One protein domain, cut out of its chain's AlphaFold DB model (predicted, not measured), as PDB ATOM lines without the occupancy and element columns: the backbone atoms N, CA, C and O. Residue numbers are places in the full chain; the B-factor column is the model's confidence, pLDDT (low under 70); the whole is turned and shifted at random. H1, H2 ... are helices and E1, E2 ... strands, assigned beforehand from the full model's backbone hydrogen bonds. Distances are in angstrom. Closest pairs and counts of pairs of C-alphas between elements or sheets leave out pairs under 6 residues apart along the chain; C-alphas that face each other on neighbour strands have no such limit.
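This is residues 7 to 48 of the 59 residues of an uncharacterized protein of SAR202 cluster bacterium (UniProt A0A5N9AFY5). A two-stranded hairpin, E1 and E2, makes one end of a flat domain, and two short helices, H1 and H2, set crosswise to each other, make the other end. The long link of residues 24 to 34 runs along one edge from the helices to the hairpin. The printed part has 42 residues, with two named helices and then two named strands along the chain, H1 H2 E1 E2; the sheet has the order E1 - E2 and is antiparallel. The class is mixed, helices and strands. The whole is only just compact, close to loose, with a radius of gyration of the C-alphas of 10.6 A and spans of 28 by 21 by 10 A.

Strand E1 is residues 35 to 39, 11.5 A from first to last C-alpha, and begins at C-alpha 35 at (137.118, 197.085, 128.250). Strand E2 is residues 43 to 47, 11.9 A long, and ends at C-alpha 47 at (138.270, 195.747, 133.263). Helix H2 is residues 17 to 23, 10.1 A long. Helix H1 is residues 7 to 12, 8.7 A long, from C-alpha 7 at (144.938, 190.937, 140.336).

E1 and E2 are antiparallel neighbours and form a hairpin, with 146 degrees between their directions. The C-alphas of Phe 36 and Thr 46 face each other at 4.4 A. N 37 and O 45 are within hydrogen-bond range at 2.9 A, as are N 43 and O 39 at 2.8 A. H1 and H2 touch, about perpendicular at 85 degrees; their closest C-alphas, those of Cys 9 and Ala 20, are 4.8 A apart. In both helices every O i to N i+4 pair is within hydrogen-bond range. H1 and E1 are only just apart, closest 8.4 A. E2 is apart from H1 and from H2.

The two C-alphas farthest apart, those of Ser 14 and Asn 32, are 29.4 A apart. The printed part has no cut. The link from H2 to E1 is long, with 11 residues; the links from H1 to H2 and from E1 to E2 are tight. The mean pLDDT of the printed part is 86.1, and no printed residue is under 70.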
ATOM      1  N   ASP A   7     144.886 191.912 139.236       90.94
ATOM      2  CA  ASP A   7     144.938 190.937 140.336       90.94
ATOM      3  C   ASP A   7     145.785 189.705 139.976       90.94
ATOM      4  O   ASP A   7     146.599 189.251 140.776       90.94
ATOM      5  N   CYS A   8     145.635 189.182 138.754       92.50
ATOM      6  CA  CYS A   8     146.428 188.042 138.290       92.50
ATOM      7  C   CYS A   8     147.898 188.423 138.089       92.50
ATOM      8  O   CYS A   8     148.779 187.626 138.402       92.50
ATOM      9  N   CYS A   9     148.174 189.634 137.597       91.12
ATOM     10  CA  CYS A   9     149.534 190.160 137.549       91.12
ATOM     11  C   CYS A   9     150.133 190.238 138.958       91.12
ATOM     12  O   CYS A   9     151.230 189.740 139.182       91.12
ATOM     13  N   LEU A  10     149.403 190.786 139.928       89.56
ATOM     14  CA  LEU A  10     149.883 190.933 141.299       89.56
ATOM     15  C   LEU A  10     150.213 189.579 141.950       89.56
ATOM     16  O   LEU A  10     151.230 189.459 142.636       89.56
ATOM     17  N   GLU A  11     149.400 188.550 141.697       90.44
ATOM     18  CA  GLU A  11     149.673 187.175 142.134       90.44
ATOM     19  C   GLU A  11     150.933 186.588 141.474       90.44
ATOM     20  O   GLU A  11     151.750 185.965 142.154       90.44
ATOM     21  N   LEU A  12     151.126 186.807 140.168       88.62
ATOM     22  CA  LEU A  12     152.283 186.299 139.420       88.62
ATOM     23  C   LEU A  12     153.596 186.993 139.810       88.62
ATOM     24  O   LEU A  12     154.628 186.331 139.927       88.62
ATOM     25  N   PHE A  13     153.558 188.303 140.051       84.81
ATOM     26  CA  PHE A  13     154.722 189.119 140.412       84.81
ATOM     27  C   PHE A  13     154.925 189.239 141.931       84.81
ATOM     28  O   PHE A  13     155.570 190.167 142.414       84.81
ATOM     29  N   SER A  14     154.388 188.292 142.711       80.56
ATOM     30  CA  SER A  14     154.603 188.201 144.167       80.56
ATOM     31  C   SER A  14     154.298 189.500 144.939       80.56
ATOM     32  O   SER A  14     154.943 189.792 145.945       80.56
ATOM     33  N   GLY A  15     153.317 190.285 144.482       72.62
ATOM     34  CA  GLY A  15     152.886 191.524 145.136       72.62
ATOM     35  C   GLY A  15     153.631 192.801 144.728       72.62
ATOM     36  O   GLY A  15     153.370 193.848 145.318       72.62
ATOM     37  N   SER A  16     154.536 192.754 143.744       84.88
ATOM     38  CA  SER A  16     155.142 193.966 143.178       84.88
ATOM     39  C   SER A  16     154.109 194.737 142.349       84.88
ATOM     40  O   SER A  16     153.842 194.394 141.197       84.88
ATOM     41  N   GLU A  17     153.489 195.763 142.940       81.00
ATOM     42  CA  GLU A  17     152.452 196.560 142.263       81.00
ATOM     43  C   GLU A  17     152.979 197.259 141.000       81.00
ATOM     44  O   GLU A  17     152.261 197.340 140.008       81.00
ATOM     45  N   GLU A  18     154.231 197.725 141.018       83.00
ATOM     46  CA  GLU A  18     154.863 198.407 139.883       83.00
ATOM     47  C   GLU A  18     155.022 197.457 138.687       83.00
ATOM     48  O   GLU A  18     154.552 197.762 137.593       83.00
ATOM     49  N   GLU A  19     155.570 196.259 138.908       78.88
ATOM     50  CA  GLU A  19     155.705 195.245 137.852       78.88
ATOM     51  C   GLU A  19     154.340 194.737 137.370       78.88
ATOM     52  O   GLU A  19     154.158 194.471 136.180       78.88
ATOM     53  N   ALA A  20     153.359 194.625 138.269       81.44
ATOM     54  CA  ALA A  20     152.014 194.206 137.901       81.44
ATOM     55  C   ALA A  20     151.334 195.214 136.960       81.44
ATOM     56  O   ALA A  20     150.740 194.799 135.967       81.44
ATOM     57  N   MET A  21     151.470 196.518 137.229       79.81
ATOM     58  CA  MET A  21     150.910 197.592 136.397       79.81
ATOM     59  C   MET A  21     151.598 197.739 135.032       79.81
ATOM     60  O   MET A  21     150.997 198.256 134.095       79.81
ATOM     61  N   GLU A  22     152.853 197.307 134.893       80.12
ATOM     62  CA  GLU A  22     153.539 197.293 133.592       80.12
ATOM     63  C   GLU A  22     153.083 196.140 132.683       80.12
ATOM     64  O   GLU A  22     153.304 196.182 131.470       80.12
ATOM     65  N   ASN A  23     152.459 195.105 133.256       78.38
ATOM     66  CA  ASN A  23     152.128 193.855 132.565       78.38
ATOM     67  C   ASN A  23     150.622 193.538 132.524       78.38
ATOM     68  O   ASN A  23     150.234 192.517 131.950       78.38
ATOM     69  N   ASP A  24     149.776 194.369 133.133       83.12
ATOM     70  CA  ASP A  24     148.324 194.204 133.135       83.12
ATOM     71  C   ASP A  24     147.630 195.008 132.013       83.12
ATOM     72  O   ASP A  24     148.236 195.436 131.029       83.12
ATOM     73  N   PHE A  25     146.311 195.176 132.135       85.81
ATOM     74  CA  PHE A  25     145.502 195.962 131.204       85.81
ATOM     75  C   PHE A  25     145.390 197.459 131.571       85.81
ATOM     76  O   PHE A  25     144.559 198.166 130.985       85.81
ATOM     77  N   ALA A  26     146.161 197.964 132.539       82.94
ATOM     78  CA  ALA A  26     146.094 199.358 132.962       82.94
ATOM     79  C   ALA A  26     146.461 200.313 131.816       82.94
ATOM     80  O   ALA A  26     147.320 200.053 130.976       82.94
ATOM     81  N   GLY A  27     145.757 201.444 131.743       79.06
ATOM     82  CA  GLY A  27     145.985 202.466 130.718       79.06
ATOM     83  C   GLY A  27     145.467 202.127 129.313       79.06
ATOM     84  O   GLY A  27     145.468 203.009 128.452       79.06
ATOM     85  N   ILE A  28     144.965 200.909 129.070       83.00
ATOM     86  CA  ILE A  28     144.320 200.539 127.795       83.00
ATOM     87  C   ILE A  28     142.941 201.201 127.668       83.00
ATOM     88  O   ILE A  28     142.531 201.599 126.576       83.00
ATOM     89  N   VAL A  29     142.230 201.336 128.788       82.81
ATOM     90  CA  VAL A  29     140.873 201.894 128.842       82.81
ATOM     91  C   VAL A  29     140.940 203.386 129.148       82.81
ATOM     92  O   VAL A  29     141.619 203.807 130.089       82.81
ATOM     93  N   ARG A  30     140.223 204.215 128.381       81.88
ATOM     94  CA  ARG A  30     140.134 205.652 128.674       81.88
ATOM     95  C   ARG A  30     139.197 205.897 129.859       81.88
ATOM     96  O   ARG A  30     138.379 205.053 130.221       81.88
ATOM     97  N   ASN A  31     139.314 207.069 130.487       78.31
ATOM     98  CA  ASN A  31     138.461 207.432 131.625       78.31
ATOM     99  C   ASN A  31     136.964 207.275 131.278       78.31
ATOM    100  O   ASN A  31     136.515 207.810 130.268       78.31
ATOM    101  N   ASN A  32     136.221 206.602 132.170       76.94
ATOM    102  CA  ASN A  32     134.793 206.243 132.085       76.94
ATOM    103  C   ASN A  32     134.407 205.170 131.050       76.94
ATOM    104  O   ASN A  32     133.220 204.873 130.914       76.94
ATOM    105  N   GLU A  33     135.365 204.561 130.350       83.25
ATOM    106  CA  GLU A  33     135.105 203.409 129.482       83.25
ATOM    107  C   GLU A  33     135.289 202.086 130.250       83.25
ATOM    108  O   GLU A  33     135.898 202.038 131.321       83.25
ATOM    109  N   LYS A  34     134.740 201.004 129.694       87.44
ATOM    110  CA  LYS A  34     134.949 199.621 130.139       87.44
ATOM    111  C   LYS A  34     135.583 198.845 128.986       87.44
ATOM    112  O   LYS A  34     135.230 199.088 127.832       87.44
ATOM    113  N   TYR A  35     136.477 197.905 129.279       89.44
ATOM    114  CA  TYR A  35     137.118 197.085 128.250       89.44
ATOM    115  C   TYR A  35     136.883 195.601 128.500       89.44
ATOM    116  O   TYR A  35     137.214 195.090 129.565       89.44
ATOM    117  N   PHE A  36     136.297 194.924 127.513       91.25
ATOM    118  CA  PHE A  36     136.061 193.485 127.547       91.25
ATOM    119  C   PHE A  36     137.255 192.752 126.931       91.25
ATOM    120  O   PHE A  36     137.589 192.978 125.765       91.25
ATOM    121  N   CYS A  37     137.899 191.884 127.706       89.94
ATOM    122  CA  CYS A  37     139.122 191.197 127.305       89.94
ATOM    123  C   CYS A  37     139.198 189.765 127.839       89.94
ATOM    124  O   CYS A  37     138.473 189.368 128.751       89.94
ATOM    125  N   LEU A  38     140.099 188.980 127.246       92.12
ATOM    126  CA  LEU A  38     140.453 187.651 127.729       92.12
ATOM    127  C   LEU A  38     141.668 187.766 128.657       92.12
ATOM    128  O   LEU A  38     142.760 188.101 128.202       92.12
ATOM    129  N   CYS A  39     141.469 187.485 129.942       92.62
ATOM    130  CA  CYS A  39     142.535 187.295 130.921       92.62
ATOM    131  C   CYS A  39     142.885 185.808 131.001       92.62
ATOM    132  O   CYS A  39     142.009 184.978 131.234       92.62
ATOM    133  N   GLU A  40     144.164 185.464 130.880       91.12
ATOM    134  CA  GLU A  40     144.623 184.065 130.929       91.12
ATOM    135  C   GLU A  40     144.340 183.387 132.289       91.12
ATOM    136  O   GLU A  40     144.148 182.176 132.351       91.12
ATOM    137  N   GLY A  41     144.260 184.159 133.382       91.25
ATOM    138  CA  GLY A  41     143.954 183.643 134.725       91.25
ATOM    139  C   GLY A  41     142.466 183.633 135.098       91.25
ATOM    140  O   GLY A  41     142.055 182.858 135.954       91.25
ATOM    141  N   CYS A  42     141.647 184.488 134.475       92.12
ATOM    142  CA  CYS A  42     140.237 184.688 134.854       92.12
ATOM    143  C   CYS A  42     139.231 184.334 133.744       92.12
ATOM    144  O   CYS A  42     138.029 184.320 134.000       92.12
ATOM    145  N   GLY A  43     139.687 184.079 132.518       92.50
ATOM    146  CA  GLY A  43     138.823 183.972 131.346       92.50
ATOM    147  C   GLY A  43     138.351 185.340 130.839       92.50
ATOM    148  O   GLY A  43     139.049 186.347 130.970       92.50
ATOM    149  N   TRP A  44     137.178 185.370 130.206       92.94
ATOM    150  CA  TRP A  44     136.584 186.601 129.680       92.94
ATOM    151  C   TRP A  44     136.078 187.492 130.813       92.94
ATOM    152  O   TRP A  44     135.225 187.078 131.596       92.94
ATOM    153  N   ILE A  45     136.595 188.714 130.880       92.81
ATOM    154  CA  ILE A  45     136.303 189.683 131.936       92.81
ATOM    155  C   ILE A  45     136.124 191.083 131.351       92.81
ATOM    156  O   ILE A  45     136.543 191.374 130.230       92.81
ATOM    157  N   THR A  46     135.553 191.971 132.159       92.75
ATOM    158  CA  THR A  46     135.549 193.410 131.900       92.75
ATOM    159  C   THR A  46     136.469 194.095 132.901       92.75
ATOM    160  O   THR A  46     136.372 193.827 134.100       92.75
ATOM    161  N   VAL A  47     137.348 194.974 132.423       91.81
ATOM    162  CA  VAL A  47     138.270 195.747 133.263       91.81
ATOM    163  C   VAL A  47     138.038 197.252 133.159       91.81
ATOM    164  O   VAL A  47     137.528 197.753 132.150       91.81
ATOM    165  N   ASP A  48     138.407 197.968 134.220       91.12
ATOM    166  CA  ASP A  48     138.472 199.426 134.258       91.12
ATOM    167  C   ASP A  48     139.809 199.956 133.699       91.12
ATOM    168  O   ASP A  48     140.689 199.209 133.267       91.12
TER     169      ASP A  48